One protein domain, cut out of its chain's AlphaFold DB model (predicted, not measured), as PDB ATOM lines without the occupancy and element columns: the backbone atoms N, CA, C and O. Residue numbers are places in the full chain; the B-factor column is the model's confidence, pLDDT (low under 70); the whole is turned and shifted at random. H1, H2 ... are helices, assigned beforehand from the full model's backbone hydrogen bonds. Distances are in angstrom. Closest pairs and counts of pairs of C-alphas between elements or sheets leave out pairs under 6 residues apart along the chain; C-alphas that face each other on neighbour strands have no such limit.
ATOM      1  N   ILE A 304      47.136 -21.527   0.423       86.06
ATOM      2  CA  ILE A 304      47.014 -22.462   1.542       86.06
ATOM      3  C   ILE A 304      46.034 -23.569   1.168       86.06
ATOM      4  O   ILE A 304      46.335 -24.737   1.415       86.06
ATOM      5  N   SER A 305      44.907 -23.219   0.545       85.25
ATOM      6  CA  SER A 305      43.888 -24.177   0.106       85.25
ATOM      7  C   SER A 305      44.450 -25.168  -0.914       85.25
ATOM      8  O   SER A 305      44.284 -26.378  -0.763       85.25
ATOM      9  N   ASP A 306      45.213 -24.685  -1.892       85.19
ATOM     10  CA  ASP A 306      45.913 -25.523  -2.864       85.19
ATOM     11  C   ASP A 306      46.949 -26.441  -2.202       85.19
ATOM     12  O   ASP A 306      46.941 -27.658  -2.416       85.19
ATOM     13  N   ARG A 307      47.798 -25.907  -1.312       86.50
ATOM     14  CA  ARG A 307      48.744 -26.737  -0.545       86.50
ATOM     15  C   ARG A 307      48.028 -27.796   0.292       86.50
ATOM     16  O   ARG A 307      48.525 -28.916   0.422       86.50
ATOM     17  N   PHE A 308      46.866 -27.463   0.852       85.12
ATOM     18  CA  PHE A 308      46.044 -28.391   1.619       85.12
ATOM     19  C   PHE A 308      45.485 -29.514   0.738       85.12
ATOM     20  O   PHE A 308      45.596 -30.677   1.121       85.12
ATOM     21  N   LEU A 309      44.986 -29.208  -0.464       84.19
ATOM     22  CA  LEU A 309      44.521 -30.216  -1.428       84.19
ATOM     23  C   LEU A 309      45.631 -31.195  -1.849       84.19
ATOM     24  O   LEU A 309      45.360 -32.355  -2.153       84.19
ATOM     25  N   HIS A 310      46.895 -30.780  -1.801       84.12
ATOM     26  CA  HIS A 310      48.031 -31.626  -2.173       84.12
ATOM     27  C   HIS A 310      48.651 -32.421  -1.008       84.12
ATOM     28  O   HIS A 310      49.553 -33.233  -1.242       84.12
ATOM     29  N   ARG A 311      48.183 -32.247   0.237       85.62
ATOM     30  CA  ARG A 311      48.860 -32.785   1.431       85.62
ATOM     31  C   ARG A 311      48.626 -34.285   1.656       85.62
ATOM     32  O   ARG A 311      49.594 -35.023   1.828       85.62
ATOM     33  N   ARG A 312      47.376 -34.757   1.679       85.38
ATOM     34  CA  ARG A 312      47.001 -36.165   1.963       85.38
ATOM     35  C   ARG A 312      46.393 -36.856   0.743       85.38
ATOM     36  O   ARG A 312      45.977 -36.207  -0.210       85.38
ATOM     37  N   LEU A 313      46.310 -38.190   0.773       82.75
ATOM     38  CA  LEU A 313      45.754 -38.975  -0.338       82.75
ATOM     39  C   LEU A 313      44.289 -38.612  -0.637       82.75
ATOM     40  O   LEU A 313      43.961 -38.370  -1.792       82.75
ATOM     41  N   LEU A 314      43.433 -38.508   0.388       81.94
ATOM     42  CA  LEU A 314      42.031 -38.096   0.216       81.94
ATOM     43  C   LEU A 314      41.908 -36.681  -0.356       81.94
ATOM     44  O   LEU A 314      41.135 -36.451  -1.275       81.94
ATOM     45  N   GLN A 315      42.725 -35.748   0.129       83.88
ATOM     46  CA  GLN A 315      42.788 -34.371  -0.373       83.88
ATOM     47  C   GLN A 315      43.162 -34.319  -1.860       83.88
ATOM     48  O   GLN A 315      42.517 -33.615  -2.634       83.88
ATOM     49  N   LYS A 316      44.114 -35.157  -2.290       84.12
ATOM     50  CA  LYS A 316      44.463 -35.297  -3.711       84.12
ATOM     51  C   LYS A 316      43.307 -35.858  -4.539       84.12
ATOM     52  O   LYS A 316      43.167 -35.483  -5.699       84.12
ATOM     53  N   ILE A 317      42.483 -36.744  -3.969       83.50
ATOM     54  CA  ILE A 317      41.263 -37.232  -4.631       83.50
ATOM     55  C   ILE A 317      40.270 -36.079  -4.809       83.50
ATOM     56  O   ILE A 317      39.790 -35.895  -5.922       83.50
ATOM     57  N   TYR A 318      40.038 -35.250  -3.783       82.75
ATOM     58  CA  TYR A 318      39.203 -34.047  -3.921       82.75
ATOM     59  C   TYR A 318      39.711 -33.117  -5.022       82.75
ATOM     60  O   TYR A 318      38.941 -32.736  -5.898       82.75
ATOM     61  N   GLY A 319      41.011 -32.807  -5.026       81.12
ATOM     62  CA  GLY A 319      41.613 -31.957  -6.055       81.12
ATOM     63  C   GLY A 319      41.442 -32.513  -7.473       81.12
ATOM     64  O   GLY A 319      41.232 -31.742  -8.404       81.12
ATOM     65  N   ARG A 320      41.473 -33.843  -7.642       82.19
ATOM     66  CA  ARG A 320      41.191 -34.496  -8.931       82.19
ATOM     67  C   ARG A 320      39.721 -34.407  -9.325       82.19
ATOM     68  O   ARG A 320      39.447 -34.109 -10.477       82.19
ATOM     69  N   VAL A 321      38.796 -34.661  -8.398       82.56
ATOM     70  CA  VAL A 321      37.350 -34.569  -8.670       82.56
ATOM     71  C   VAL A 321      36.972 -33.149  -9.089       82.56
ATOM     72  O   VAL A 321      36.288 -32.975 -10.090       82.56
ATOM     73  N   LEU A 322      37.485 -32.138  -8.385       82.69
ATOM     74  CA  LEU A 322      37.280 -30.733  -8.745       82.69
ATOM     75  C   LEU A 322      37.912 -30.384 -10.102       82.69
ATOM     76  O   LEU A 322      37.322 -29.645 -10.883       82.69
ATOM     77  N   ALA A 323      39.083 -30.946 -10.415       80.19
ATOM     78  CA  ALA A 323      39.719 -30.739 -11.712       80.19
ATOM     79  C   ALA A 323      38.914 -31.338 -12.872       80.19
ATOM     80  O   ALA A 323      38.910 -30.747 -13.941       80.19
ATOM     81  N   ILE A 324      38.212 -32.462 -12.681       80.44
ATOM     82  CA  ILE A 324      37.369 -33.063 -13.732       80.44
ATOM     83  C   ILE A 324      36.281 -32.080 -14.184       80.44
ATOM     84  O   ILE A 324      36.139 -31.865 -15.382       80.44
ATOM     85  N   GLY A 325      35.596 -31.402 -13.256       77.81
ATOM     86  CA  GLY A 325      34.602 -30.383 -13.623       77.81
ATOM     87  C   GLY A 325      35.200 -29.225 -14.436       77.81
ATOM     88  O   GLY A 325      34.559 -28.689 -15.335       77.81
ATOM     89  N   LEU A 326      36.457 -28.859 -14.162       79.56
ATOM     90  CA  LEU A 326      37.189 -27.840 -14.923       79.56
ATOM     91  C   LEU A 326      37.608 -28.328 -16.319       79.56
ATOM     92  O   LEU A 326      37.660 -27.535 -17.261       79.56
ATOM     93  N   GLN A 327      37.889 -29.626 -16.470       78.56
ATOM     94  CA  GLN A 327      38.135 -30.222 -17.785       78.56
ATOM     95  C   GLN A 327      36.884 -30.151 -18.652       78.56
ATOM     96  O   GLN A 327      36.993 -29.779 -19.815       78.56
ATOM     97  N   ASP A 328      35.708 -30.447 -18.093       73.88
ATOM     98  CA  ASP A 328      34.441 -30.350 -18.826       73.88
ATOM     99  C   ASP A 328      34.132 -28.899 -19.232       73.88
ATOM    100  O   ASP A 328      33.551 -28.658 -20.289       73.88
ATOM    101  N   TYR A 329      34.589 -27.930 -18.431       77.50
ATOM    102  CA  TYR A 329      34.404 -26.500 -18.674       77.50
ATOM    103  C   TYR A 329      35.201 -25.961 -19.879       77.50
ATOM    104  O   TYR A 329      34.621 -25.320 -20.752       77.50
ATOM    105  N   VAL A 330      36.515 -26.214 -19.959       71.94
ATOM    106  CA  VAL A 330      37.382 -25.656 -21.036       71.94
ATOM    107  C   VAL A 330      37.836 -26.721 -22.042       71.94
ATOM    108  O   VAL A 330      38.594 -26.432 -22.961       71.94
ATOM    109  N   GLN A 331      37.398 -27.973 -21.888       71.31
ATOM    110  CA  GLN A 331      37.863 -29.131 -22.672       71.31
ATOM    111  C   GLN A 331      39.391 -29.319 -22.634       71.31
ATOM    112  O   GLN A 331      39.993 -29.921 -23.523       71.31
ATOM    113  N   LEU A 332      40.036 -28.814 -21.578       66.94
ATOM    114  CA  LEU A 332      41.473 -28.918 -21.356       66.94
ATOM    115  C   LEU A 332      41.757 -29.976 -20.301       66.94
ATOM    116  O   LEU A 332      41.400 -29.819 -19.135       66.94
ATOM    117  N   TYR A 333      42.463 -31.035 -20.689       69.19
ATOM    118  CA  TYR A 333      42.891 -32.062 -19.745       69.19
ATOM    119  C   TYR A 333      43.831 -31.470 -18.685       69.19
ATOM    120  O   TYR A 333      44.872 -30.910 -19.016       69.19
ATOM    121  N   SER A 334      43.474 -31.629 -17.411       69.19
ATOM    122  CA  SER A 334      44.195 -31.048 -16.269       69.19
ATOM    123  C   SER A 334      44.168 -31.985 -15.067       69.19
ATOM    124  O   SER A 334      43.108 -32.447 -14.648       69.19
ATOM    125  N   ARG A 335      45.322 -32.298 -14.471       74.50
ATOM    126  CA  ARG A 335      45.390 -33.301 -13.386       74.50
ATOM    127  C   ARG A 335      44.992 -32.761 -12.010       74.50
ATOM    128  O   ARG A 335      44.733 -33.553 -11.100       74.50
ATOM    129  N   SER A 336      44.981 -31.444 -11.855       79.50
ATOM    130  CA  SER A 336      44.573 -30.718 -10.652       79.50
ATOM    131  C   SER A 336      44.050 -29.330 -11.030       79.50
ATOM    132  O   SER A 336      44.268 -28.870 -12.149       79.50
ATOM    133  N   ILE A 337      43.396 -28.651 -10.084       79.94
ATOM    134  CA  ILE A 337      42.948 -27.256 -10.245       79.94
ATOM    135  C   ILE A 337      44.138 -26.351 -10.599       79.94
ATOM    136  O   ILE A 337      44.098 -25.615 -11.573       79.94
ATOM    137  N   ARG A 338      45.255 -26.495  -9.879       82.31
ATOM    138  CA  ARG A 338      46.478 -25.721 -10.133       82.31
ATOM    139  C   ARG A 338      47.069 -25.952 -11.525       82.31
ATOM    140  O   ARG A 338      47.629 -25.033 -12.117       82.31
ATOM    141  N   ASP A 339      46.977 -27.179 -12.033       82.38
ATOM    142  CA  ASP A 339      47.423 -27.528 -13.384       82.38
ATOM    143  C   ASP A 339      46.537 -26.854 -14.440       82.38
ATOM    144  O   ASP A 339      47.050 -26.267 -15.393       82.38
ATOM    145  N   PHE A 340      45.220 -26.844 -14.218       83.56
ATOM    146  CA  PHE A 340      44.273 -26.095 -15.040       83.56
ATOM    147  C   PHE A 340      44.583 -24.593 -15.026       83.56
ATOM    148  O   PHE A 340      44.768 -23.991 -16.083       83.56
ATOM    149  N   ASP A 341      44.743 -23.996 -13.843       84.06
ATOM    150  CA  ASP A 341      45.027 -22.565 -13.701       84.06
ATOM    151  C   ASP A 341      46.350 -22.170 -14.369       84.06
ATOM    152  O   ASP A 341      46.468 -21.086 -14.935       84.06
ATOM    153  N   HIS A 342      47.352 -23.054 -14.363       82.56
ATOM    154  CA  HIS A 342      48.626 -22.825 -15.047       82.56
ATOM    155  C   HIS A 342      48.490 -22.726 -16.569       82.56
ATOM    156  O   HIS A 342      49.188 -21.925 -17.206       82.56
ATOM    157  N   HIS A 343      47.622 -23.548 -17.154       83.38
ATOM    158  CA  HIS A 343      47.486 -23.669 -18.603       83.38
ATOM    159  C   HIS A 343      46.381 -22.782 -19.181       83.38
ATOM    160  O   HIS A 343      46.530 -22.326 -20.308       83.38
ATOM    161  N   ALA A 344      45.320 -22.502 -18.426       81.94
ATOM    162  CA  ALA A 344      44.208 -21.665 -18.863       81.94
ATOM    163  C   ALA A 344      44.286 -20.264 -18.240       81.94
ATOM    164  O   ALA A 344      44.627 -19.292 -18.918       81.94
ATOM    165  N   ILE A 345      44.030 -20.165 -16.932       83.06
ATOM    166  CA  ILE A 345      43.782 -18.884 -16.254       83.06
ATOM    167  C   ILE A 345      45.007 -17.972 -16.250       83.06
ATOM    168  O   ILE A 345      44.898 -16.790 -16.561       83.06
ATOM    169  N   ARG A 346      46.206 -18.504 -15.991       84.75
ATOM    170  CA  ARG A 346      47.448 -17.719 -16.025       84.75
ATOM    171  C   ARG A 346      47.665 -17.060 -17.391       84.75
ATOM    172  O   ARG A 346      48.060 -15.899 -17.439       84.75
ATOM    173  N   LEU A 347      47.450 -17.802 -18.482       81.56
ATOM    174  CA  LEU A 347      47.694 -17.296 -19.837       81.56
ATOM    175  C   LEU A 347      46.661 -16.235 -20.229       81.56
ATOM    176  O   LEU A 347      47.033 -15.197 -20.770       81.56
ATOM    177  N   LEU A 348      45.389 -16.474 -19.908       79.56
ATOM    178  CA  LEU A 348      44.291 -15.562 -20.234       79.56
ATOM    179  C   LEU A 348      44.300 -14.302 -19.366       79.56
ATOM    180  O   LEU A 348      44.193 -13.196 -19.889       79.56
ATOM    181  N   GLY A 349      44.535 -14.460 -18.064       76.31
ATOM    182  CA  GLY A 349      44.709 -13.362 -17.113       76.31
ATOM    183  C   GLY A 349      46.068 -12.660 -17.208       76.31
ATOM    184  O   GLY A 349      46.315 -11.710 -16.471       76.31
ATOM    185  N   LYS A 350      46.960 -13.105 -18.109       84.19
ATOM    186  CA  LYS A 350      48.306 -12.544 -18.339       84.19
ATOM    187  C   LYS A 350      49.158 -12.453 -17.064       84.19
ATOM    188  O   LYS A 350      49.957 -11.530 -16.900       84.19
ATOM    189  N   PHE A 351      49.015 -13.424 -16.167       83.19
ATOM    190  CA  PHE A 351      49.808 -13.505 -14.942       83.19
ATOM    191  C   PHE A 351      51.179 -14.136 -15.215       83.19
ATOM    192  O   PHE A 351      51.299 -15.095 -15.974       83.19
ATOM    193  N   GLU A 352      52.223 -13.652 -14.538       84.88
ATOM    194  CA  GLU A 352      53.577 -14.215 -14.662       84.88
ATOM    195  C   GLU A 352      53.641 -15.668 -14.159       84.88
ATOM    196  O   GLU A 352      54.222 -16.552 -14.791       84.88
ATOM    197  N   THR A 353      52.986 -15.944 -13.027       87.81
ATOM    198  CA  THR A 353      52.922 -17.278 -12.421       87.81
ATOM    199  C   THR A 353      51.536 -17.558 -11.847       87.81
ATOM    200  O   THR A 353      50.779 -16.636 -11.540       87.81
ATOM    201  N   VAL A 354      51.215 -18.838 -11.637       84.81
ATOM    202  CA  VAL A 354      49.980 -19.242 -10.933       84.81
ATOM    203  C   VAL A 354      49.976 -18.754  -9.491       84.81
ATOM    204  O   VAL A 354      48.929 -18.391  -8.975       84.81
ATOM    205  N   ASP A 355      51.142 -18.673  -8.844       85.44
ATOM    206  CA  ASP A 355      51.212 -18.112  -7.497       85.44
ATOM    207  C   ASP A 355      50.896 -16.613  -7.492       85.44
ATOM    208  O   ASP A 355      50.327 -16.115  -6.526       85.44
ATOM    209  N   THR A 356      51.255 -15.882  -8.552       85.00
ATOM    210  CA  THR A 356      50.860 -14.475  -8.722       85.00
ATOM    211  C   THR A 356      49.345 -14.359  -8.866       85.00
ATOM    212  O   THR A 356      48.744 -13.543  -8.176       85.00
ATOM    213  N   TYR A 357      48.728 -15.220  -9.681       85.38
ATOM    214  CA  TYR A 357      47.270 -15.310  -9.801       85.38
ATOM    215  C   TYR A 357      46.605 -15.628  -8.448       85.38
ATOM    216  O   TYR A 357      45.750 -14.878  -7.995       85.38
ATOM    217  N   TYR A 358      47.061 -16.654  -7.723       86.00
ATOM    218  CA  TYR A 358      46.455 -17.018  -6.435       86.00
ATOM    219  C   TYR A 358      46.614 -15.927  -5.379       86.00
ATOM    220  O   TYR A 358      45.711 -15.757  -4.566       86.00
ATOM    221  N   ARG A 359      47.728 -15.180  -5.390       84.19
ATOM    222  CA  ARG A 359      47.899 -13.989  -4.540       84.19
ATOM    223  C   ARG A 359      46.959 -12.859  -4.937       84.19
ATOM    224  O   ARG A 359      46.465 -12.174  -4.054       84.19
ATOM    225  N   HIS A 360      46.707 -12.669  -6.228       83.38
ATOM    226  CA  HIS A 360      45.757 -11.670  -6.710       83.38
ATOM    227  C   HIS A 360      44.315 -11.989  -6.282       83.38
ATOM    228  O   HIS A 360      43.548 -11.089  -5.961       83.38
TER     229      HIS A 360
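AT A GLANCE: This is residues 304 to 360 of the 378 residues of the protein "Putative alcohol O-acetyltransferase" of Rosa chinensis (UniProt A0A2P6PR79). The long helix H2 forms one side of a flat domain; H1 makes a corner with it at its first end, and the link after H2 folds back to bring the short H3 onto part of H2. H3 sits in the middle, H4 follows it away from H2, and the chain then turns back into H5, on the side far from H2. The printed part has 57 residues with five named helices, H1 to H5 in chain order, and no named strand; its class is all helix. It is compact, with a radius of gyration of the C-alphas of 11.3 A and spans of 32 by 26 by 11 A.

IN THESE COORDINATES: Find C-alpha 313 at (45.754, -38.975, -0.338); from there H2, residues 313 to 330, runs 26.0 A to C-alpha 330 at (37.382, -25.656, -21.036). Before it, look for H1 at residues 304 to 309. After it come H3, residues 337 to 343, 10.2 A long, and H4, residues 345 to 348. H5, residues 354 to 360, ends at C-alpha 360, (45.757, -11.670, -6.710).

HOW THE PARTS SIT: Residues 319 to 327 of H2 touch H3, the same way at a steep tilt of 44 degrees; the closest C-alphas, of Ala 323 and Ile 337, are 5.0 A apart. H1 and H2 touch only at the corner, about perpendicular at 82 degrees, with the C-alphas of Leu 309 and Gln 315 closest at 4.6 A. H3 and H5 only just touch, with 3 pairs of C-alphas within 8 A, the closest being His 342 and Val 354 at 5.6 A. H3 and H4 meet only through their link. H1 and H5 are apart. Every O i to N i+4 pair is within hydrogen-bond range in H1, H3 and H5, and 13 of 14 are in H2; H4 is too short for such a pair.

THE WHOLE: The C-alphas farthest apart, of Leu 314 and Lys 350, are 32.2 A from each other. The printed part has no cut, and no link is long. Look at residues 332 to 334 for pLDDT under 70; the mean of the printed part is 81.5.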